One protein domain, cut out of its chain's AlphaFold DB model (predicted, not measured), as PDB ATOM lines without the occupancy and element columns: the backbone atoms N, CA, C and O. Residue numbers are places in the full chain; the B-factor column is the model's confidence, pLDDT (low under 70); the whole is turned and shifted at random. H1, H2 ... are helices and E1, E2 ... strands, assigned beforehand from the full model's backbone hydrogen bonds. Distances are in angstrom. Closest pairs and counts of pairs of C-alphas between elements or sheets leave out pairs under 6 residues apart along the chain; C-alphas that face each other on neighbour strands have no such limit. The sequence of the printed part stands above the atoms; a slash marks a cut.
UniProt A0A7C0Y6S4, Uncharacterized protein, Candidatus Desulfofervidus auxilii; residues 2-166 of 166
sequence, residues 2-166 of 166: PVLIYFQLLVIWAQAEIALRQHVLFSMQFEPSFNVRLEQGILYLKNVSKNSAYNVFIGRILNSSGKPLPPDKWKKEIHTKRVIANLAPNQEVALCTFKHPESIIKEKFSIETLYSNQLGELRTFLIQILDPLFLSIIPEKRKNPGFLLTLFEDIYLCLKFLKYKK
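This is residues 2 to 166 of the 166 residues of an uncharacterized protein of Candidatus Desulfofervidus auxilii (UniProt A0A7C0Y6S4). A sandwich of two sheets, E5 E3 E7 E8 E9 and E1 E2 E6 E4, makes a head, and the long helix H1 reaches away from it as an arm. H4 begins beside the middle of H1 and points off nearly square to it; residues 2 to 9 and 151 to 166 stick out, while the short helices H2 and H3 only graze the sheets. The printed part has 165 residues, with four named helices and nine named strands in the order H1 E1 E2 E3 H2 E4 E5 E6 H3 E7 E8 E9 H4; both sheets are antiparallel in the orders given and the class is mixed. The whole is loose, with a radius of gyration of the C-alphas of 21.3 A, and spans 69 by 41 by 29 A.

Find C-alpha 2 at (-15.845, -57.495, 35.305); from there H1, residues 2 to 28, runs 39.8 A to C-alpha 28 at (-30.224, -29.497, 11.001). Next come E1, residues 34 to 39, E2, 42 to 47, and E3, 53 to 62, which is 22.5 A long and bends by 59 degrees at residue 56. Read on through H2, 71 to 77, E4, 78 to 80, E5, 84 to 87, E6, 92 to 98, and H3, 101 to 107. E7, 110 to 116, is 20.0 A long, E8, 122 to 131, is 28.5 A, and E9, 134 to 139, is 16.2 A. H4, 148 to 164, runs 24.6 A to C-alpha 164 at (-9.698, -50.517, -3.636).

Begin with the strongly twisted larger sheet, where N 53 and O 87, 3.1 A apart, are within hydrogen-bond range across the neighbours E5 and E3, and N 59 and O 112, 3.0 A apart, across the neighbours E3 and E7. E7, E8 and E9 form a meander, each strand the antiparallel neighbour of the one before, with N 113 to O 125 at 2.9 A and N 128 to O 136 at 2.8 A. In the other sheet look at N 37 and O 44, 3.0 A, in the hairpin of E1 and E2, at N 43 and O 96, 2.9 A, for E2 and E6, and at N 79 and O 97, 2.8 A, for E6 and E4. The two sheets form a sandwich, two sheets face to face: the parts of them that face each other are 8.7 A centre to centre, and the best planes of these parts are 38 degrees apart. H1 and H4 touch, about perpendicular at 86 degrees, through residues 14 to 17 and 148 to 149 alone; their closest C-alphas, of Ala 14 and Leu 148, are 7.3 A apart. H1, H3 and H4 have every O i to N i+4 pair within hydrogen-bond range; H2 has 1 of 3, and 2 of 4 O i to N i+3 pairs.

The C-alphas farthest apart, of Pro 2 and Gln 40, are 70.7 A apart. The printed part has no cut and no long link. Mean pLDDT of the printed part is 87.2; residues 104, 105 and 166 are under 70.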
ATOM      1  N   PRO A   2     -16.334 -58.821  35.716       76.56
ATOM      2  CA  PRO A   2     -15.845 -57.495  35.305       76.56
ATOM      3  C   PRO A   2     -15.960 -57.244  33.794       76.56
ATOM      4  O   PRO A   2     -16.383 -56.173  33.382       76.56
ATOM      5  N   VAL A   3     -15.706 -58.262  32.964       82.31
ATOM      6  CA  VAL A   3     -15.826 -58.181  31.494       82.31
ATOM      7  C   VAL A   3     -17.240 -57.793  31.027       82.31
ATOM      8  O   VAL A   3     -17.382 -57.015  30.090       82.31
ATOM      9  N   LEU A   4     -18.287 -58.281  31.703       85.81
ATOM     10  CA  LEU A   4     -19.677 -57.940  31.370       85.81
ATOM     11  C   LEU A   4     -19.990 -56.470  31.672       85.81
ATOM     12  O   LEU A   4     -20.665 -55.820  30.881       85.81
ATOM     13  N   ILE A   5     -19.450 -55.937  32.771       87.44
ATOM     14  CA  ILE A   5     -19.626 -54.532  33.161       87.44
ATOM     15  C   ILE A   5     -18.944 -53.610  32.141       87.44
ATOM     16  O   ILE A   5     -19.540 -52.628  31.701       87.44
ATOM     17  N   TYR A   6     -17.730 -53.953  31.695       86.94
ATOM     18  CA  TYR A   6     -17.043 -53.198  30.639       86.94
ATOM     19  C   TYR A   6     -17.827 -53.188  29.325       86.94
ATOM     20  O   TYR A   6     -17.936 -52.146  28.681       86.94
ATOM     21  N   PHE A   7     -18.410 -54.326  28.941       88.44
ATOM     22  CA  PHE A   7     -19.219 -54.402  27.727       88.44
ATOM     23  C   PHE A   7     -20.496 -53.559  27.839       88.44
ATOM     24  O   PHE A   7     -20.836 -52.830  26.911       88.44
ATOM     25  N   GLN A   8     -21.169 -53.590  28.991       90.62
ATOM     26  CA  GLN A   8     -22.341 -52.751  29.249       90.62
ATOM     27  C   GLN A   8     -22.006 -51.256  29.169       90.62
ATOM     28  O   GLN A   8     -22.746 -50.506  28.536       90.62
ATOM     29  N   LEU A   9     -20.873 -50.823  29.731       89.94
ATOM     30  CA  LEU A   9     -20.418 -49.431  29.630       89.94
ATOM     31  C   LEU A   9     -20.131 -49.013  28.182       89.94
ATOM     32  O   LEU A   9     -20.514 -47.917  27.781       89.94
ATOM     33  N   LEU A  10     -19.516 -49.890  27.381       87.69
ATOM     34  CA  LEU A  10     -19.301 -49.646  25.951       87.69
ATOM     35  C   LEU A  10     -20.619 -49.485  25.187       87.69
ATOM     36  O   LEU A  10     -20.742 -48.583  24.359       87.69
ATOM     37  N   VAL A  11     -21.612 -50.330  25.477       89.25
ATOM     38  CA  VAL A  11     -22.941 -50.239  24.856       89.25
ATOM     39  C   VAL A  11     -23.629 -48.928  25.236       89.25
ATOM     40  O   VAL A  11     -24.144 -48.242  24.354       89.25
ATOM     41  N   ILE A  12     -23.592 -48.542  26.514       91.50
ATOM     42  CA  ILE A  12     -24.174 -47.277  26.989       91.50
ATOM     43  C   ILE A  12     -23.490 -46.081  26.316       91.50
ATOM     44  O   ILE A  12     -24.171 -45.164  25.856       91.50
ATOM     45  N   TRP A  13     -22.159 -46.099  26.197       90.50
ATOM     46  CA  TRP A  13     -21.420 -45.053  25.487       90.50
ATOM     47  C   TRP A  13     -21.872 -44.974  24.025       90.50
ATOM     48  O   TRP A  13     -22.247 -43.900  23.553       90.50
ATOM     49  N   ALA A  14     -21.901 -46.102  23.311       87.81
ATOM     50  CA  ALA A  14     -22.330 -46.132  21.916       87.81
ATOM     51  C   ALA A  14     -23.750 -45.564  21.742       87.81
ATOM     52  O   ALA A  14     -23.985 -44.754  20.847       87.81
ATOM     53  N   GLN A  15     -24.682 -45.920  22.630       90.62
ATOM     54  CA  GLN A  15     -26.044 -45.376  22.628       90.62
ATOM     55  C   GLN A  15     -26.067 -43.861  22.855       90.62
ATOM     56  O   GLN A  15     -26.780 -43.154  22.141       90.62
ATOM     57  N   ALA A  16     -25.266 -43.351  23.793       91.19
ATOM     58  CA  ALA A  16     -25.155 -41.917  24.043       91.19
ATOM     59  C   ALA A  16     -24.614 -41.158  22.818       91.19
ATOM     60  O   ALA A  16     -25.162 -40.119  22.448       91.19
ATOM     61  N   GLU A  17     -23.593 -41.686  22.135       91.31
ATOM     62  CA  GLU A  17     -23.070 -41.068  20.908       91.31
ATOM     63  C   GLU A  17     -24.083 -41.100  19.756       91.31
ATOM     64  O   GLU A  17     -24.224 -40.107  19.039       91.31
ATOM     65  N   ILE A  18     -24.825 -42.202  19.594       89.56
ATOM     66  CA  ILE A  18     -25.899 -42.303  18.594       89.56
ATOM     67  C   ILE A  18     -26.976 -41.255  18.872       89.56
ATOM     68  O   ILE A  18     -27.351 -40.518  17.960       89.56
ATOM     69  N   ALA A  19     -27.441 -41.151  20.119       90.44
ATOM     70  CA  ALA A  19     -28.449 -40.171  20.512       90.44
ATOM     71  C   ALA A  19     -27.976 -38.736  20.229       90.44
ATOM     72  O   ALA A  19     -28.728 -37.911  19.709       90.44
ATOM     73  N   LEU A  20     -26.701 -38.446  20.490       89.38
ATOM     74  CA  LEU A  20     -26.121 -37.131  20.246       89.38
ATOM     75  C   LEU A  20     -26.021 -36.827  18.735       89.38
ATOM     76  O   LEU A  20     -26.363 -35.728  18.295       89.38
ATOM     77  N   ARG A  21     -25.646 -37.808  17.904       89.12
ATOM     78  CA  ARG A  21     -25.679 -37.669  16.436       89.12
ATOM     79  C   ARG A  21     -27.102 -37.480  15.907       89.12
ATOM     80  O   ARG A  21     -27.313 -36.634  15.042       89.12
ATOM     81  N   GLN A  22     -28.080 -38.205  16.449       90.06
ATOM     82  CA  GLN A  22     -29.495 -38.027  16.111       90.06
ATOM     83  C   GLN A  22     -29.986 -36.622  16.465       90.06
ATOM     84  O   GLN A  22     -30.645 -35.992  15.642       90.06
ATOM     85  N   HIS A  23     -29.604 -36.092  17.630       88.75
ATOM     86  CA  HIS A  23     -29.915 -34.717  18.014       88.75
ATOM     87  C   HIS A  23     -29.334 -33.699  17.020       88.75
ATOM     88  O   HIS A  23     -30.033 -32.784  16.594       88.75
ATOM     89  N   VAL A  24     -28.078 -33.873  16.591       87.50
ATOM     90  CA  VAL A  24     -27.459 -32.984  15.591       87.50
ATOM     91  C   VAL A  24     -28.159 -33.069  14.232       87.50
ATOM     92  O   VAL A  24     -28.337 -32.043  13.579       87.50
ATOM     93  N   LEU A  25     -28.568 -34.262  13.797       87.81
ATOM     94  CA  LEU A  25     -29.329 -34.436  12.554       87.81
ATOM     95  C   LEU A  25     -30.726 -33.817  12.648       87.81
ATOM     96  O   LEU A  25     -31.194 -33.205  11.693       87.81
ATOM     97  N   PHE A  26     -31.378 -33.941  13.802       89.19
ATOM     98  CA  PHE A  26     -32.657 -33.296  14.065       89.19
ATOM     99  C   PHE A  26     -32.516 -31.770  14.040       89.19
ATOM    100  O   PHE A  26     -33.286 -31.103  13.356       89.19
ATOM    101  N   SER A  27     -31.484 -31.210  14.684       87.44
ATOM    102  CA  SER A  27     -31.273 -29.758  14.709       87.44
ATOM    103  C   SER A  27     -31.000 -29.164  13.325       87.44
ATOM    104  O   SER A  27     -31.404 -28.034  13.061       87.44
ATOM    105  N   MET A  28     -30.401 -29.927  12.399       86.56
ATOM    106  CA  MET A  28     -30.224 -29.497  11.001       86.56
ATOM    107  C   MET A  28     -31.547 -29.161  10.304       86.56
ATOM    108  O   MET A  28     -31.561 -28.305   9.425       86.56
ATOM    109  N   GLN A  29     -32.656 -29.799  10.689       89.38
ATOM    110  CA  GLN A  29     -33.962 -29.552  10.072       89.38
ATOM    111  C   GLN A  29     -34.514 -28.160  10.394       89.38
ATOM    112  O   GLN A  29     -35.362 -27.664   9.657       89.38
ATOM    113  N   PHE A  30     -34.011 -27.526  11.457       90.50
ATOM    114  CA  PHE A  30     -34.411 -26.196  11.923       90.50
ATOM    115  C   PHE A  30     -33.454 -25.093  11.468       90.50
ATOM    116  O   PHE A  30     -33.635 -23.927  11.828       90.50
ATOM    117  N   GLU A  31     -32.433 -25.439  10.682       91.25
ATOM    118  CA  GLU A  31     -31.491 -24.449  10.188       91.25
ATOM    119  C   GLU A  31     -32.107 -23.614   9.063       91.25
ATOM    120  O   GLU A  31     -32.720 -24.160   8.135       91.25
ATOM    121  N   PRO A  32     -31.963 -22.283   9.124       93.06
ATOM    122  CA  PRO A  32     -32.321 -21.418   8.028       93.06
ATOM    123  C   PRO A  32     -31.288 -21.509   6.900       93.06
ATOM    124  O   PRO A  32     -30.107 -21.785   7.099       93.06
ATOM    125  N   SER A  33     -31.747 -21.252   5.682       92.75
ATOM    126  CA  SER A  33     -30.903 -21.121   4.493       92.75
ATOM    127  C   SER A  33     -31.003 -19.699   3.981       92.75
ATOM    128  O   SER A  33     -32.095 -19.130   3.910       92.75
ATOM    129  N   PHE A  34     -29.864 -19.132   3.607       94.56
ATOM    130  CA  PHE A  34     -29.772 -17.733   3.231       94.56
ATOM    131  C   PHE A  34     -29.328 -17.569   1.785       94.56
ATOM    132  O   PHE A  34     -28.599 -18.395   1.241       94.56
ATOM    133  N   ASN A  35     -29.754 -16.466   1.189       93.94
ATOM    134  CA  ASN A  35     -29.223 -15.929  -0.046       93.94
ATOM    135  C   ASN A  35     -28.767 -14.490   0.211       93.94
ATOM    136  O   ASN A  35     -29.361 -13.784   1.029       93.94
ATOM    137  N   VAL A  36     -27.714 -14.062  -0.472       93.25
ATOM    138  CA  VAL A  36     -27.135 -12.726  -0.322       93.25
ATOM    139  C   VAL A  36     -27.111 -12.020  -1.663       93.25
ATOM    140  O   VAL A  36     -26.833 -12.630  -2.694       93.25
ATOM    141  N   ARG A  37     -27.389 -10.719  -1.647       91.38
ATOM    142  CA  ARG A  37     -27.352  -9.873  -2.839       91.38
ATOM    143  C   ARG A  37     -26.662  -8.560  -2.515       91.38
ATOM    144  O   ARG A  37     -26.902  -7.984  -1.458       91.38
ATOM    145  N   LEU A  38     -25.809  -8.088  -3.417       89.06
ATOM    146  CA  LEU A  38     -25.156  -6.790  -3.306       89.06
ATOM    147  C   LEU A  38     -25.720  -5.861  -4.378       89.06
ATOM    148  O   LEU A  38     -25.569  -6.120  -5.568       89.06
ATOM    149  N   GLU A  39     -26.356  -4.772  -3.963       87.69
ATOM    150  CA  GLU A  39     -26.893  -3.754  -4.871       87.69
ATOM    151  C   GLU A  39     -26.492  -2.369  -4.394       87.69
ATOM    152  O   GLU A  39     -26.768  -2.007  -3.255       87.69
ATOM    153  N   GLN A  40     -25.845  -1.586  -5.264       84.12
ATOM    154  CA  GLN A  40     -25.497  -0.181  -4.995       84.12
ATOM    155  C   GLN A  40     -24.761   0.029  -3.651       84.12
ATOM    156  O   GLN A  40     -24.942   1.038  -2.976       84.12
ATOM    157  N   GLY A  41     -23.937  -0.941  -3.234       84.69
ATOM    158  CA  GLY A  41     -23.222  -0.895  -1.954       84.69
ATOM    159  C   GLY A  41     -24.058  -1.288  -0.729       84.69
ATOM    160  O   GLY A  41     -23.599  -1.112   0.395       84.69
ATOM    161  N   ILE A  42     -25.255  -1.844  -0.902       90.00
ATOM    162  CA  ILE A  42     -26.074  -2.409   0.176       90.00
ATOM    163  C   ILE A  42     -26.045  -3.933   0.069       90.00
ATOM    164  O   ILE A  42     -26.357  -4.496  -0.981       90.00
ATOM    165  N   LEU A  43     -25.672  -4.599   1.162       91.12
ATOM    166  CA  LEU A  43     -25.716  -6.052   1.279       91.12
ATOM    167  C   LEU A  43     -27.077  -6.471   1.828       91.12
ATOM    168  O   LEU A  43     -27.397  -6.189   2.984       91.12
ATOM    169  N   TYR A  44     -27.859  -7.160   1.013       93.19
ATOM    170  CA  TYR A  44     -29.128  -7.761   1.386       93.19
ATOM    171  C   TYR A  44     -28.934  -9.224   1.761       93.19
ATOM    172  O   TYR A  44     -28.186  -9.957   1.112       93.19
ATOM    173  N   LEU A  45     -29.635  -9.640   2.809       94.69
ATOM    174  CA  LEU A  45     -29.756 -11.023   3.229       94.69
ATOM    175  C   LEU A  45     -31.219 -11.428   3.125       94.69
ATOM    176  O   LEU A  45     -32.087 -10.838   3.773       94.69
ATOM    177  N   LYS A  46     -31.473 -12.465   2.337       95.44
ATOM    178  CA  LYS A  46     -32.780 -13.081   2.179       95.44
ATOM    179  C   LYS A  46     -32.774 -14.463   2.801       95.44
ATOM    180  O   LYS A  46     -31.922 -15.289   2.486       95.44
ATOM    181  N   ASN A  47     -33.752 -14.740   3.647       95.81
ATOM    182  CA  ASN A  47     -33.999 -16.099   4.101       95.81
ATOM    183  C   ASN A  47     -34.792 -16.842   3.019       95.81
ATOM    184  O   ASN A  47     -35.905 -16.447   2.692       95.81
ATOM    185  N   VAL A  48     -34.219 -17.895   2.442       95.19
ATOM    186  CA  VAL A  48     -34.855 -18.710   1.389       95.19
ATOM    187  C   VAL A  48     -35.440 -20.017   1.926       95.19
ATOM    188  O   VAL A  48     -36.014 -20.803   1.177       95.19
ATOM    189  N   SER A  49     -35.286 -20.270   3.225       93.31
ATOM    190  CA  SER A  49     -35.799 -21.471   3.874       93.31
ATOM    191  C   SER A  49     -37.194 -21.277   4.460       93.31
ATOM    192  O   SER A  49     -37.718 -20.168   4.528       93.31
ATOM    193  N   LYS A  50     -37.776 -22.383   4.934       93.94
ATOM    194  CA  LYS A  50     -39.026 -22.390   5.709       93.94
ATOM    195  C   LYS A  50     -38.816 -22.039   7.188       93.94
ATOM    196  O   LYS A  50     -39.790 -21.765   7.882       93.94
ATOM    197  N   ASN A  51     -37.571 -22.043   7.663       95.31
ATOM    198  CA  ASN A  51     -37.229 -21.810   9.062       95.31
ATOM    199  C   ASN A  51     -36.883 -20.341   9.277       95.31
ATOM    200  O   ASN A  51     -36.236 -19.724   8.439       95.31
ATOM    201  N   SER A  52     -37.303 -19.770  10.402       94.81
ATOM    202  CA  SER A  52     -36.956 -18.383  10.748       94.81
ATOM    203  C   SER A  52     -35.555 -18.304  11.352       94.81
ATOM    204  O   SER A  52     -35.139 -19.220  12.061       94.81
ATOM    205  N   ALA A  53     -34.856 -17.197  11.104       95.62
ATOM    206  CA  ALA A  53     -33.598 -16.874  11.768       95.62
ATOM    207  C   ALA A  53     -33.816 -15.712  12.740       95.62
ATOM    208  O   ALA A  53     -34.370 -14.681  12.362       95.62
ATOM    209  N   TYR A  54     -33.371 -15.863  13.979       95.38
ATOM    210  CA  TYR A  54     -33.534 -14.854  15.023       95.38
ATOM    211  C   TYR A  54     -32.214 -14.167  15.327       95.38
ATOM    212  O   TYR A  54     -31.151 -14.740  15.099       95.38
ATOM    213  N   ASN A  55     -32.281 -12.953  15.872       95.00
ATOM    214  CA  ASN A  55     -31.111 -12.195  16.318       95.00
ATOM    215  C   ASN A  55     -29.987 -12.200  15.270       95.00
ATOM    216  O   ASN A  55     -28.861 -12.597  15.561       95.00
ATOM    217  N   VAL A  56     -30.307 -11.820  14.032       94.88
ATOM    218  CA  VAL A  56     -29.337 -11.796  12.937       94.88
ATOM    219  C   VAL A  56     -28.525 -10.505  13.016       94.88
ATOM    220  O   VAL A  56     -29.092  -9.408  13.026       94.88
ATOM    221  N   PHE A  57     -27.198 -10.607  13.087       93.38
ATOM    222  CA  PHE A  57     -26.301  -9.447  13.136       93.38
ATOM    223  C   PHE A  57     -24.887  -9.772  12.643       93.38
ATOM    224  O   PHE A  57     -24.477 -10.927  12.572       93.38
ATOM    225  N   ILE A  58     -24.116  -8.730  12.322       92.75
ATOM    226  CA  ILE A  58     -22.696  -8.861  11.965       92.75
ATOM    227  C   ILE A  58     -21.872  -8.993  13.238       92.75
ATOM    228  O   ILE A  58     -21.923  -8.110  14.096       92.75
ATOM    229  N   GLY A  59     -21.075 -10.055  13.338       89.88
ATOM    230  CA  GLY A  59     -20.116 -10.216  14.429       89.88
ATOM    231  C   GLY A  59     -18.789  -9.554  14.127       89.88
ATOM    232  O   GLY A  59     -18.335  -8.677  14.860       89.88
ATOM    233  N   ARG A  60     -18.155  -9.979  13.034       90.75
ATOM    234  CA  ARG A  60     -16.831  -9.498  12.631       90.75
ATOM    235  C   ARG A  60     -16.704  -9.411  11.125       90.75
ATOM    236  O   ARG A  60     -17.407 -10.073  10.368       90.75
ATOM    237  N   ILE A  61     -15.744  -8.600  10.717       90.31
ATOM    238  CA  ILE A  61     -15.365  -8.416   9.324       90.31
ATOM    239  C   ILE A  61     -13.919  -8.864   9.214       90.31
ATOM    240  O   ILE A  61     -13.083  -8.461  10.022       90.31
ATOM    241  N   LEU A  62     -13.647  -9.755   8.274       90.00
ATOM    242  CA  LEU A  62     -12.350 -10.372   8.064       90.00
ATOM    243  C   LEU A  62     -11.715  -9.792   6.803       90.00
ATOM    244  O   LEU A  62     -12.393  -9.600   5.792       90.00
ATOM    245  N   ASN A  63     -10.411  -9.540   6.860       86.56
ATOM    246  CA  ASN A  63      -9.630  -9.145   5.693       86.56
ATOM    247  C   ASN A  63      -9.372 -10.340   4.757       86.56
ATOM    248  O   ASN A  63      -9.675 -11.488   5.089       86.56
ATOM    249  N   SER A  64      -8.725 -10.082   3.619       83.25
ATOM    250  CA  SER A  64      -8.278 -11.114   2.669       83.25
ATOM    251  C   SER A  64      -7.379 -12.197   3.282       83.25
ATOM    252  O   SER A  64      -7.299 -13.305   2.762       83.25
ATOM    253  N   SER A  65      -6.712 -11.906   4.403       82.88
ATOM    254  CA  SER A  65      -5.896 -12.866   5.160       82.88
ATOM    255  C   SER A  65      -6.686 -13.640   6.228       82.88
ATOM    256  O   SER A  65      -6.082 -14.345   7.035       82.88
ATOM    257  N   GLY A  66      -8.012 -13.474   6.299       83.12
ATOM    258  CA  GLY A  66      -8.883 -14.106   7.296       83.12
ATOM    259  C   GLY A  66      -8.760 -13.537   8.714       83.12
ATOM    260  O   GLY A  66      -9.309 -14.108   9.655       83.12
ATOM    261  N   LYS A  67      -8.047 -12.421   8.903       87.88
ATOM    262  CA  LYS A  67      -7.881 -11.763  10.205       87.88
ATOM    263  C   LYS A  67      -9.007 -10.755  10.447       87.88
ATOM    264  O   LYS A  67      -9.344 -10.000   9.532       87.88
ATOM    265  N   PRO A  68      -9.563 -10.693  11.668       89.94
ATOM    266  CA  PRO A  68     -10.611  -9.740  11.991       89.94
ATOM    267  C   PRO A  68     -10.084  -8.305  11.959       89.94
ATOM    268  O   PRO A  68      -9.022  -8.004  12.508       89.94
ATOM    269  N   LEU A  69     -10.850  -7.408  11.341       88.25
ATOM    270  CA  LEU A  69     -10.613  -5.978  11.431       88.25
ATOM    271  C   LEU A  69     -11.111  -5.457  12.782       88.25
ATOM    272  O   LEU A  69     -12.198  -5.833  13.232       88.25
ATOM    273  N   PRO A  70     -10.366  -4.539  13.416       87.94
ATOM    274  CA  PRO A  70     -10.819  -3.900  14.639       87.94
ATOM    275  C   PRO A  70     -12.081  -3.051  14.380       87.94
ATOM    276  O   PRO A  70     -12.170  -2.412  13.322       87.94
ATOM    277  N   PRO A  71     -13.028  -2.992  15.342       84.25
ATOM    278  CA  PRO A  71     -14.280  -2.236  15.226       84.25
ATOM    279  C   PRO A  71     -14.117  -0.798  14.746       84.25
ATOM    280  O   PRO A  71     -14.905  -0.329  13.929       84.25
ATOM    281  N   ASP A  72     -13.073  -0.109  15.194       86.06
ATOM    282  CA  ASP A  72     -12.857   1.307  14.879       86.06
ATOM    283  C   ASP A  72     -12.498   1.556  13.414       86.06
ATOM    284  O   ASP A  72     -12.715   2.655  12.903       86.06
ATOM    285  N   LYS A  73     -11.943   0.546  12.730       84.12
ATOM    286  CA  LYS A  73     -11.623   0.633  11.304       84.12
ATOM    287  C   LYS A  73     -12.861   0.360  10.467       84.12
ATOM    288  O   LYS A  73     -13.273   1.215   9.691       84.12
ATOM    289  N   TRP A  74     -13.515  -0.781  10.676       84.69
ATOM    290  CA  TRP A  74     -14.611  -1.167   9.791       84.69
ATOM    291  C   TRP A  74     -15.904  -0.375  10.037       84.69
ATOM    292  O   TRP A  74     -16.643  -0.148   9.085       84.69
ATOM    293  N   LYS A  75     -16.151   0.169  11.242       84.00
ATOM    294  CA  LYS A  75     -17.272   1.110  11.478       84.00
ATOM    295  C   LYS A  75     -17.164   2.399  10.654       84.00
ATOM    296  O   LYS A  75     -18.171   3.069  10.416       84.00
ATOM    297  N   LYS A  76     -15.951   2.784  10.236       83.00
ATOM    298  CA  LYS A  76     -15.760   3.952   9.365       83.00
ATOM    299  C   LYS A  76     -16.217   3.662   7.945       83.00
ATOM    300  O   LYS A  76     -16.773   4.564   7.325       83.00
ATOM    301  N   GLU A  77     -16.044   2.431   7.480       79.56
ATOM    302  CA  GLU A  77     -16.303   2.007   6.099       79.56
ATOM    303  C   GLU A  77     -17.690   1.383   5.902       79.56
ATOM    304  O   GLU A  77     -18.271   1.489   4.822       79.56
ATOM    305  N   ILE A  78     -18.239   0.766   6.949       84.38
ATOM    306  CA  ILE A  78     -19.438  -0.070   6.884       84.38
ATOM    307  C   ILE A  78     -20.429   0.412   7.933       84.38
ATOM    308  O   ILE A  78     -20.169   0.378   9.137       84.38
ATOM    309  N   HIS A  79     -21.590   0.855   7.466       85.12
ATOM    310  CA  HIS A  79     -22.726   1.138   8.323       85.12
ATOM    311  C   HIS A  79     -23.541  -0.139   8.509       85.12
ATOM    312  O   HIS A  79     -24.062  -0.709   7.551       85.12
ATOM    313  N   THR A  80     -23.644  -0.603   9.747       82.31
ATOM    314  CA  THR A  80     -24.398  -1.809  10.085       82.31
ATOM    315  C   THR A  80     -25.755  -1.436  10.643       82.31
ATOM    316  O   THR A  80     -25.877  -0.516  11.455       82.31
ATOM    317  N   LYS A  81     -26.801  -2.146  10.205       74.94
ATOM    318  CA  LYS A  81     -28.090  -2.040  10.887       74.94
ATOM    319  C   LYS A  81     -27.984  -2.687  12.268       74.94
ATOM    320  O   LYS A  81     -27.124  -3.533  12.517       74.94
ATOM    321  N   ARG A  82     -28.866  -2.265  13.179       80.94
ATOM    322  CA  ARG A  82     -29.051  -2.932  14.477       80.94
ATOM    323  C   ARG A  82     -29.375  -4.418  14.277       80.94
ATOM    324  O   ARG A  82     -29.744  -4.833  13.182       80.94
ATOM    325  N   VAL A  83     -29.285  -5.177  15.368       88.50
ATOM    326  CA  VAL A  83     -29.703  -6.583  15.423       88.50
ATOM    327  C   VAL A  83     -31.093  -6.742  14.805       88.50
ATOM    328  O   VAL A  83     -32.053  -6.097  15.232       88.50
ATOM    329  N   ILE A  84     -31.190  -7.597  13.791       92.38
ATOM    330  CA  ILE A  84     -32.448  -7.966  13.152       92.38
ATOM    331  C   ILE A  84     -33.077  -9.033  14.047       92.38
ATOM    332  O   ILE A  84     -32.617 -10.172  14.086       92.38
ATOM    333  N   ALA A  85     -34.104  -8.651  14.806       92.56
ATOM    334  CA  ALA A  85     -34.719  -9.532  15.799       92.56
ATOM    335  C   ALA A  85     -35.265 -10.832  15.182       92.56
ATOM    336  O   ALA A  85     -35.072 -11.910  15.741       92.56
ATOM    337  N   ASN A  86     -35.907 -10.729  14.017       94.44
ATOM    338  CA  ASN A  86     -36.455 -11.867  13.290       94.44
ATOM    339  C   ASN A  86     -36.315 -11.657  11.779       94.44
ATOM    340  O   ASN A  86     -36.665 -10.594  11.260       94.44
ATOM    341  N   LEU A  87     -35.832 -12.687  11.094       95.25
ATOM    342  CA  LEU A  87     -35.797 -12.809   9.648       95.25
ATOM    343  C   LEU A  87     -36.658 -14.014   9.244       95.25
ATOM    344  O   LEU A  87     -36.206 -15.168   9.240       95.25
ATOM    345  N   ALA A  88     -37.917 -13.722   8.927       95.38
ATOM    346  CA  ALA A  88     -38.929 -14.712   8.588       95.38
ATOM    347  C   ALA A  88     -38.638 -15.400   7.235       95.38
ATOM    348  O   ALA A  88     -37.837 -14.900   6.438       95.38
ATOM    349  N   PRO A  89     -39.292 -16.537   6.940       95.50
ATOM    350  CA  PRO A  89     -39.184 -17.209   5.647       95.50
ATOM    351  C   PRO A  89     -39.484 -16.262   4.484       95.50
ATOM    352  O   PRO A  89     -40.459 -15.514   4.524       95.50
ATOM    353  N   ASN A  90     -38.659 -16.307   3.438       94.62
ATOM    354  CA  ASN A  90     -38.737 -15.453   2.244       94.62
ATOM    355  C   ASN A  90     -38.569 -13.946   2.484       94.62
ATOM    356  O   ASN A  90     -38.666 -13.173   1.527       94.62
ATOM    357  N   GLN A  91     -38.280 -13.522   3.714       95.56
ATOM    358  CA  GLN A  91     -38.028 -12.127   4.038       95.56
ATOM    359  C   GLN A  91     -36.604 -11.730   3.638       95.56
ATOM    360  O   GLN A  91     -35.651 -12.489   3.825       95.56
ATOM    361  N   GLU A  92     -36.470 -10.515   3.116       95.12
ATOM    362  CA  GLU A  92     -35.197  -9.898   2.760       95.12
ATOM    363  C   GLU A  92     -34.970  -8.636   3.589       95.12
ATOM    364  O   GLU A  92     -35.880  -7.830   3.792       95.12
ATOM    365  N   VAL A  93     -33.750  -8.477   4.100       94.44
ATOM    366  CA  VAL A  93     -33.356  -7.333   4.923       94.44
ATOM    367  C   VAL A  93     -31.956  -6.872   4.532       94.44
ATOM    368  O   VAL A  93     -31.048  -7.674   4.338       94.44
ATOM    369  N   ALA A  94     -31.768  -5.554   4.456       92.62
ATOM    370  CA  ALA A  94     -30.444  -4.956   4.317       92.62
ATOM    371  C   ALA A  94     -29.627  -5.160   5.602       92.62
ATOM    372  O   ALA A  94     -30.013  -4.682   6.669       92.62
ATOM    373  N   LEU A  95     -28.498  -5.842   5.482       90.88
ATOM    374  CA  LEU A  95     -27.631  -6.266   6.574       90.88
ATOM    375  C   LEU A  95     -26.583  -5.186   6.890       90.88
ATOM    376  O   LEU A  95     -26.400  -4.793   8.046       90.88
ATOM    377  N   CYS A  96     -25.964  -4.624   5.849       89.81
ATOM    378  CA  CYS A  96     -25.075  -3.470   5.964       89.81
ATOM    379  C   CYS A  96     -25.042  -2.617   4.692       89.81
ATOM    380  O   CYS A  96     -25.388  -3.072   3.601       89.81
ATOM    381  N   THR A  97     -24.579  -1.381   4.852       90.00
ATOM    382  CA  THR A  97     -24.335  -0.427   3.770       90.00
ATOM    383  C   THR A  97     -22.864  -0.031   3.772       90.00
ATOM    384  O   THR A  97     -22.319   0.407   4.786       90.00
ATOM    385  N   PHE A  98     -22.224  -0.179   2.625       88.19
ATOM    386  CA  PHE A  98     -20.840   0.186   2.377       88.19
ATOM    387  C   PHE A  98     -20.757   1.657   1.972       88.19
ATOM    388  O   PHE A  98     -21.447   2.081   1.047       88.19
ATOM    389  N   LYS A  99     -19.905   2.446   2.637       84.69
ATOM    390  CA  LYS A  99     -19.686   3.853   2.251       84.69
ATOM    391  C   LYS A  99     -18.857   3.979   0.977       84.69
ATOM    392  O   LYS A  99     -19.134   4.833   0.144       84.69
ATOM    393  N   HIS A 100     -17.854   3.116   0.838       81.25
ATOM    394  CA  HIS A 100     -16.984   3.033  -0.330       81.25
ATOM    395  C   HIS A 100     -17.008   1.591  -0.855       81.25
ATOM    396  O   HIS A 100     -16.202   0.766  -0.428       81.25
ATOM    397  N   PRO A 101     -17.960   1.234  -1.736       74.25
ATOM    398  CA  PRO A 101     -18.100  -0.144  -2.209       74.25
ATOM    399  C   PRO A 101     -16.872  -0.618  -3.004       74.25
ATOM    400  O   PRO A 101     -16.493  -1.783  -2.926       74.25
ATOM    401  N   GLU A 102     -16.201   0.290  -3.717       75.06
ATOM    402  CA  GLU A 102     -15.059  -0.037  -4.577       75.06
ATOM    403  C   GLU A 102     -13.813  -0.499  -3.808       75.06
ATOM    404  O   GLU A 102     -13.114  -1.407  -4.261       75.06
ATOM    405  N   SER A 103     -13.520   0.095  -2.646       70.31
ATOM    406  CA  SER A 103     -12.374  -0.312  -1.818       70.31
ATOM    407  C   SER A 103     -12.592  -1.697  -1.214       70.31
ATOM    408  O   SER A 103     -11.670  -2.504  -1.143       70.31
ATOM    409  N   ILE A 104     -13.837  -2.010  -0.861       68.19
ATOM    410  CA  ILE A 104     -14.207  -3.265  -0.206       68.19
ATOM    411  C   ILE A 104     -14.134  -4.446  -1.172       68.19
ATOM    412  O   ILE A 104     -13.653  -5.519  -0.804       68.19
ATOM    413  N   ILE A 105     -14.544  -4.231  -2.424       69.56
ATOM    414  CA  ILE A 105     -14.413  -5.230  -3.490       69.56
ATOM    415  C   ILE A 105     -12.929  -5.499  -3.788       69.56
ATOM    416  O   ILE A 105     -12.529  -6.654  -3.927       69.56
ATOM    417  N   LYS A 106     -12.086  -4.456  -3.824       70.31
ATOM    418  CA  LYS A 106     -10.640  -4.609  -4.064       70.31
ATOM    419  C   LYS A 106      -9.934  -5.393  -2.959       70.31
ATOM    420  O   LYS A 106      -9.077  -6.223  -3.253       70.31
ATOM    421  N   GLU A 107     -10.293  -5.152  -1.702       73.94
ATOM    422  CA  GLU A 107      -9.641  -5.781  -0.549       73.94
ATOM    423  C   GLU A 107     -10.175  -7.184  -0.208       73.94
ATOM    424  O   GLU A 107      -9.595  -7.858   0.649       73.94
ATOM    425  N   LYS A 108     -11.216  -7.665  -0.907       76.75
ATOM    426  CA  LYS A 108     -11.815  -9.005  -0.743       76.75
ATOM    427  C   LYS A 108     -12.179  -9.319   0.709       76.75
ATOM    428  O   LYS A 108     -11.728 -10.309   1.293       76.75
ATOM    429  N   PHE A 109     -12.990  -8.457   1.311       83.94
ATOM    430  CA  PHE A 109     -13.457  -8.677   2.674       83.94
ATOM    431  C   PHE A 109     -14.451  -9.837   2.772       83.94
ATOM    432  O   PHE A 109     -15.213 -10.135   1.849       83.94
ATOM    433  N   SER A 110     -14.467 -10.468   3.942       89.56
ATOM    434  CA  SER A 110     -15.495 -11.432   4.328       89.56
ATOM    435  C   SER A 110     -16.249 -10.932   5.554       89.56
ATOM    436  O   SER A 110     -15.654 -10.356   6.463       89.56
ATOM    437  N   ILE A 111     -17.554 -11.161   5.606       91.50
ATOM    438  CA  ILE A 111     -18.415 -10.712   6.702       91.50
ATOM    439  C   ILE A 111     -18.936 -11.940   7.428       91.50
ATOM    440  O   ILE A 111     -19.651 -12.753   6.850       91.50
ATOM    441  N   GLU A 112     -18.596 -12.072   8.704       93.69
ATOM    442  CA  GLU A 112     -19.185 -13.100   9.549       93.69
ATOM    443  C   GLU A 112     -20.492 -12.589  10.148       93.69
ATOM    444  O   GLU A 112     -20.536 -11.585  10.871       93.69
ATOM    445  N   THR A 113     -21.560 -13.315   9.842       94.38
ATOM    446  CA  THR A 113     -22.910 -13.050  10.321       94.38
ATOM    447  C   THR A 113     -23.296 -14.120  11.330       94.38
ATOM    448  O   THR A 113     -23.098 -15.314  11.099       94.38
ATOM    449  N   LEU A 114     -23.852 -13.679  12.452       95.31
ATOM    450  CA  LEU A 114     -24.394 -14.530  13.497       95.31
ATOM    451  C   LEU A 114     -25.913 -14.522  13.428       95.31
ATOM    452  O   LEU A 114     -26.523 -13.519  13.056       95.31
ATOM    453  N   TYR A 115     -26.508 -15.644  13.808       95.00
ATOM    454  CA  TYR A 115     -27.946 -15.803  13.967       95.00
ATOM    455  C   TYR A 115     -28.240 -16.865  15.026       95.00
ATOM    456  O   TYR A 115     -27.394 -17.690  15.359       95.00
ATOM    457  N   SER A 116     -29.451 -16.853  15.562       95.25
ATOM    458  CA  SER A 116     -30.002 -17.927  16.386       95.25
ATOM    459  C   SER A 116     -31.017 -18.716  15.561       95.25
ATOM    460  O   SER A 116     -31.879 -18.122  14.906       95.25
ATOM    461  N   ASN A 117     -30.916 -20.045  15.560       92.75
ATOM    462  CA  ASN A 117     -31.912 -20.901  14.908       92.75
ATOM    463  C   ASN A 117     -33.198 -21.003  15.759       92.75
ATOM    464  O   ASN A 117     -33.301 -20.412  16.837       92.75
ATOM    465  N   GLN A 118     -34.198 -21.757  15.290       92.12
ATOM    466  CA  GLN A 118     -35.468 -21.932  16.017       92.12
ATOM    467  C   GLN A 118     -35.321 -22.651  17.366       92.12
ATOM    468  O   GLN A 118     -36.199 -22.531  18.215       92.12
ATOM    469  N   LEU A 119     -34.212 -23.362  17.576       91.62
ATOM    470  CA  LEU A 119     -33.884 -24.026  18.836       91.62
ATOM    471  C   LEU A 119     -33.122 -23.102  19.803       91.62
ATOM    472  O   LEU A 119     -32.779 -23.518  20.905       91.62
ATOM    473  N   GLY A 120     -32.847 -21.854  19.407       90.62
ATOM    474  CA  GLY A 120     -32.071 -20.898  20.197       90.62
ATOM    475  C   GLY A 120     -30.559 -21.136  20.156       90.62
ATOM    476  O   GLY A 120     -29.822 -20.495  20.902       90.62
ATOM    477  N   GLU A 121     -30.071 -22.028  19.290       90.44
ATOM    478  CA  GLU A 121     -28.637 -22.259  19.130       90.44
ATOM    479  C   GLU A 121     -28.018 -21.114  18.323       90.44
ATOM    480  O   GLU A 121     -28.473 -20.796  17.219       90.44
ATOM    481  N   LEU A 122     -26.952 -20.514  18.859       92.19
ATOM    482  CA  LEU A 122     -26.178 -19.497  18.156       92.19
ATOM    483  C   LEU A 122     -25.334 -20.153  17.058       92.19
ATOM    484  O   LEU A 122     -24.575 -21.092  17.307       92.19
ATOM    485  N   ARG A 123     -25.464 -19.639  15.841       92.62
ATOM    486  CA  ARG A 123     -24.818 -20.138  14.631       92.62
ATOM    487  C   ARG A 123     -24.164 -19.001  13.871       92.62
ATOM    488  O   ARG A 123     -24.560 -17.839  13.991       92.62
ATOM    489  N   THR A 124     -23.165 -19.355  13.073       93.88
ATOM    490  CA  THR A 124     -22.428 -18.397  12.256       93.88
ATOM    491  C   THR A 124     -22.342 -18.859  10.808       93.88
ATOM    492  O   THR A 124     -22.381 -20.052  10.491       93.88
ATOM    493  N   PHE A 125     -22.258 -17.893   9.906       94.00
ATOM    494  CA  PHE A 125     -21.869 -18.122   8.524       94.00
ATOM    495  C   PHE A 125     -21.072 -16.933   8.017       94.00
ATOM    496  O   PHE A 125     -21.173 -15.813   8.522       94.00
ATOM    497  N   LEU A 126     -20.271 -17.187   6.996       93.56
ATOM    498  CA  LEU A 126     -19.361 -16.214   6.432       93.56
ATOM    499  C   LEU A 126     -19.800 -15.864   5.014       93.56
ATOM    500  O   LEU A 126     -19.990 -16.739   4.177       93.56
ATOM    501  N   ILE A 127     -19.967 -14.574   4.760       92.50
ATOM    502  CA  ILE A 127     -20.289 -14.018   3.451       92.50
ATOM    503  C   ILE A 127     -18.978 -13.557   2.829       92.50
ATOM    504  O   ILE A 127     -18.337 -12.638   3.342       92.50
ATOM    505  N   GLN A 128     -18.572 -14.190   1.738       89.44
ATOM    506  CA  GLN A 128     -17.403 -13.809   0.958       89.44
ATOM    507  C   GLN A 128     -17.832 -12.982  -0.245       89.44
ATOM    508  O   GLN A 128     -18.661 -13.414  -1.046       89.44
ATOM    509  N   ILE A 129     -17.246 -11.794  -0.368       84.50
ATOM    510  CA  ILE A 129     -17.454 -10.906  -1.507       84.50
ATOM    511  C   ILE A 129     -16.246 -11.082  -2.426       84.50
ATOM    512  O   ILE A 129     -15.177 -10.534  -2.160       84.50
ATOM    513  N   LEU A 130     -16.392 -11.901  -3.470       76.44
ATOM    514  CA  LEU A 130     -15.342 -12.065  -4.482       76.44
ATOM    515  C   LEU A 130     -15.461 -10.995  -5.567       76.44
ATOM    516  O   LEU A 130     -14.460 -10.414  -5.974       76.44
ATOM    517  N   ASP A 131     -16.691 -10.751  -6.002       73.50
ATOM    518  CA  ASP A 131     -17.080  -9.778  -7.017       73.50
ATOM    519  C   ASP A 131     -18.511  -9.308  -6.678       73.50
ATOM    520  O   ASP A 131     -19.262 -10.087  -6.078       73.50
ATOM    521  N   PRO A 132     -18.940  -8.080  -7.017       70.75
ATOM    522  CA  PRO A 132     -20.339  -7.668  -6.884       70.75
ATOM    523  C   PRO A 132     -21.367  -8.660  -7.457       70.75
ATOM    524  O   PRO A 132     -22.480  -8.731  -6.938       70.75
ATOM    525  N   LEU A 133     -21.002  -9.448  -8.473       71.56
ATOM    526  CA  LEU A 133     -21.854 -10.512  -9.027       71.56
ATOM    527  C   LEU A 133     -21.679 -11.877  -8.342       71.56
ATOM    528  O   LEU A 133     -22.569 -12.722  -8.431       71.56
ATOM    529  N   PHE A 134     -20.559 -12.103  -7.652       79.25
ATOM    530  CA  PHE A 134     -20.202 -13.387  -7.048       79.25
ATOM    531  C   PHE A 134     -20.019 -13.258  -5.537       79.25
ATOM    532  O   PHE A 134     -18.938 -12.955  -5.020       79.25
ATOM    533  N   LEU A 135     -21.110 -13.548  -4.833       86.31
ATOM    534  CA  LEU A 135     -21.167 -13.655  -3.383       86.31
ATOM    535  C   LEU A 135     -21.285 -15.131  -3.009       86.31
ATOM    536  O   LEU A 135     -22.108 -15.853  -3.573       86.31
ATOM    537  N   SER A 136     -20.491 -15.581  -2.044       86.31
ATOM    538  CA  SER A 136     -20.594 -16.939  -1.514       86.31
ATOM    539  C   SER A 136     -20.924 -16.917  -0.028       86.31
ATOM    540  O   SER A 136     -20.447 -16.072   0.729       86.31
ATOM    541  N   ILE A 137     -21.767 -17.860   0.387       90.94
ATOM    542  CA  ILE A 137     -22.068 -18.110   1.792       90.94
ATOM    543  C   ILE A 137     -21.361 -19.396   2.184       90.94
ATOM    544  O   ILE A 137     -21.624 -20.460   1.628       90.94
ATOM    545  N   ILE A 138     -20.468 -19.289   3.156       89.69
ATOM    546  CA  ILE A 138     -19.744 -20.410   3.733       89.69
ATOM    547  C   ILE A 138     -20.344 -20.660   5.117       89.69
ATOM    548  O   ILE A 138     -20.081 -19.886   6.044       89.69
ATOM    549  N   PRO A 139     -21.184 -21.697   5.280       86.88
ATOM    550  CA  PRO A 139     -21.695 -22.059   6.591       86.88
ATOM    551  C   PRO A 139     -20.560 -22.590   7.469       86.88
ATOM    552  O   PRO A 139     -19.595 -23.188   6.985       86.88
ATOM    553  N   GLU A 140     -20.688 -22.404   8.778       84.12
ATOM    554  CA  GLU A 140     -19.746 -22.978   9.730       84.12
ATOM    555  C   GLU A 140     -19.734 -24.514   9.638       84.12
ATOM    556  O   GLU A 140     -20.778 -25.178   9.632       84.12
ATOM    557  N   LYS A 141     -18.532 -25.102   9.563       79.44
ATOM    558  CA  LYS A 141     -18.378 -26.558   9.488       79.44
ATOM    559  C   LYS A 141     -18.824 -27.190  10.804       79.44
ATOM    560  O   LYS A 141     -18.190 -27.004  11.841       79.44
ATOM    561  N   ARG A 142     -19.856 -28.032  10.744       72.25
ATOM    562  CA  ARG A 142     -20.244 -28.867  11.884       72.25
ATOM    563  C   ARG A 142     -19.204 -29.960  12.109       72.25
ATOM    564  O   ARG A 142     -18.807 -30.658  11.177       72.25
ATOM    565  N   LYS A 143     -18.771 -30.119  13.359       70.81
ATOM    566  CA  LYS A 143     -18.041 -31.316  13.782       70.81
ATOM    567  C   LYS A 143     -19.054 -32.428  14.023       70.81
ATOM    568  O   LYS A 143     -20.034 -32.210  14.734       70.81
ATOM    569  N   ASN A 144     -18.810 -33.601  13.443       72.56
ATOM    570  CA  ASN A 144     -19.565 -34.794  13.801       72.56
ATOM    571  C   ASN A 144     -19.254 -35.122  15.263       72.56
ATOM    572  O   ASN A 144     -18.077 -35.218  15.620       72.56
ATOM    573  N   PRO A 145     -20.268 -35.238  16.122       78.12
ATOM    574  CA  PRO A 145     -20.025 -35.535  17.515       78.12
ATOM    575  C   PRO A 145     -19.741 -37.028  17.733       78.12
ATOM    576  O   PRO A 145     -20.188 -37.888  16.965       78.12
ATOM    577  N   GLY A 146     -19.037 -37.311  18.828       77.19
ATOM    578  CA  GLY A 146     -18.629 -38.657  19.227       77.19
ATOM    579  C   GLY A 146     -17.187 -38.981  18.835       77.19
ATOM    580  O   GLY A 146     -16.673 -38.505  17.819       77.19
ATOM    581  N   PHE A 147     -16.529 -39.781  19.666       82.31
ATOM    582  CA  PHE A 147     -15.161 -40.248  19.447       82.31
ATOM    583  C   PHE A 147     -15.164 -41.675  18.901       82.31
ATOM    584  O   PHE A 147     -14.497 -41.964  17.909       82.31
ATOM    585  N   LEU A 148     -15.950 -42.554  19.523       82.06
ATOM    586  CA  LEU A 148     -15.914 -43.989  19.273       82.06
ATOM    587  C   LEU A 148     -16.478 -44.336  17.891       82.06
ATOM    588  O   LEU A 148     -15.831 -45.047  17.123       82.06
ATOM    589  N   LEU A 149     -17.633 -43.775  17.530       79.00
ATOM    590  CA  LEU A 149     -18.217 -43.977  16.199       79.00
ATOM    591  C   LEU A 149     -17.356 -43.371  15.086       79.00
ATOM    592  O   LEU A 149     -17.209 -43.982  14.032       79.00
ATOM    593  N   THR A 150     -16.759 -42.205  15.331       83.88
ATOM    594  CA  THR A 150     -15.877 -41.536  14.362       83.88
ATOM    595  C   THR A 150     -14.630 -42.381  14.095       83.88
ATOM    596  O   THR A 150     -14.253 -42.593  12.948       83.88
ATOM    597  N   LEU A 151     -14.051 -42.968  15.144       84.94
ATOM    598  CA  LEU A 151     -12.913 -43.876  15.024       84.94
ATOM    599  C   LEU A 151     -13.268 -45.150  14.239       84.94
ATOM    600  O   LEU A 151     -12.478 -45.602  13.411       84.94
ATOM    601  N   PHE A 152     -14.462 -45.718  14.442       85.56
ATOM    602  CA  PHE A 152     -14.918 -46.856  13.637       85.56
ATOM    603  C   PHE A 152     -15.148 -46.497  12.165       85.56
ATOM    604  O   PHE A 152     -14.808 -47.297  11.290       85.56
ATOM    605  N   GLU A 153     -15.683 -45.310  11.877       85.25
ATOM    606  CA  GLU A 153     -15.835 -44.795  10.510       85.25
ATOM    607  C   GLU A 153     -14.475 -44.631   9.823       85.25
ATOM    608  O   GLU A 153     -14.303 -45.090   8.692       85.25
ATOM    609  N   ASP A 154     -13.491 -44.067  10.523       87.12
ATOM    610  CA  ASP A 154     -12.132 -43.886  10.010       87.12
ATOM    611  C   ASP A 154     -11.449 -45.231   9.722       87.12
ATOM    612  O   ASP A 154     -10.861 -45.421   8.652       87.12
ATOM    613  N   ILE A 155     -11.574 -46.210  10.627       90.50
ATOM    614  CA  ILE A 155     -11.059 -47.570  10.407       90.50
ATOM    615  C   ILE A 155     -11.746 -48.210   9.197       90.50
ATOM    616  O   ILE A 155     -11.071 -48.783   8.339       90.50
ATOM    617  N   TYR A 156     -13.071 -48.100   9.095       91.75
ATOM    618  CA  TYR A 156     -13.827 -48.639   7.968       91.75
ATOM    619  C   TYR A 156     -13.385 -48.015   6.636       91.75
ATOM    620  O   TYR A 156     -13.176 -48.738   5.657       91.75
ATOM    621  N   LEU A 157     -13.187 -46.696   6.594       89.00
ATOM    622  CA  LEU A 157     -12.685 -45.988   5.415       89.00
ATOM    623  C   LEU A 157     -11.268 -46.437   5.045       89.00
ATOM    624  O   LEU A 157     -11.018 -46.711   3.870       89.00
ATOM    625  N   CYS A 158     -10.373 -46.595   6.021       90.50
ATOM    626  CA  CYS A 158      -9.032 -47.142   5.807       90.50
ATOM    627  C   CYS A 158      -9.078 -48.558   5.217       90.50
ATOM    628  O   CYS A 158      -8.410 -48.836   4.219       90.50
ATOM    629  N   LEU A 159      -9.903 -49.447   5.777       91.38
ATOM    630  CA  LEU A 159     -10.077 -50.812   5.270       91.38
ATOM    631  C   LEU A 159     -10.634 -50.818   3.842       91.38
ATOM    632  O   LEU A 159     -10.154 -51.567   2.987       91.38
ATOM    633  N   LYS A 160     -11.615 -49.954   3.558       90.25
ATOM    634  CA  LYS A 160     -12.185 -49.792   2.217       90.25
ATOM    635  C   LYS A 160     -11.125 -49.297   1.235       90.25
ATOM    636  O   LYS A 160     -10.985 -49.876   0.163       90.25
ATOM    637  N   PHE A 161     -10.339 -48.291   1.605       90.88
ATOM    638  CA  PHE A 161      -9.263 -47.761   0.770       90.88
ATOM    639  C   PHE A 161      -8.206 -48.823   0.438       90.88
ATOM    640  O   PHE A 161      -7.828 -48.975  -0.722       90.88
ATOM    641  N   LEU A 162      -7.786 -49.619   1.425       89.69
ATOM    642  CA  LEU A 162      -6.863 -50.739   1.211       89.69
ATOM    643  C   LEU A 162      -7.434 -51.794   0.255       89.69
ATOM    644  O   LEU A 162      -6.685 -52.371  -0.531       89.69
ATOM    645  N   LYS A 163      -8.752 -52.021   0.287       87.06
ATOM    646  CA  LYS A 163      -9.437 -52.940  -0.629       87.06
ATOM    647  C   LYS A 163      -9.477 -52.424  -2.071       87.06
ATOM    648  O   LYS A 163      -9.332 -53.232  -2.972       87.06
ATOM    649  N   TYR A 164      -9.666 -51.120  -2.290       82.69
ATOM    650  CA  TYR A 164      -9.698 -50.517  -3.636       82.69
ATOM    651  C   TYR A 164      -8.310 -50.286  -4.251       82.69
ATOM    652  O   TYR A 164      -8.213 -50.010  -5.442       82.69
ATOM    653  N   LYS A 165      -7.243 -50.349  -3.447       70.25
ATOM    654  CA  LYS A 165      -5.855 -50.206  -3.911       70.25
ATOM    655  C   LYS A 165      -5.235 -51.537  -4.380       70.25
ATOM    656  O   LYS A 165      -4.130 -51.521  -4.917       70.25
ATOM    657  N   LYS A 166      -5.917 -52.664  -4.148       52.88
ATOM    658  CA  LYS A 166      -5.626 -53.980  -4.735       52.88
ATOM    659  C   LYS A 166      -6.463 -54.181  -5.988       52.88
ATOM    660  O   LYS A 166      -5.929 -54.827  -6.910       52.88
TER     661      LYS A 166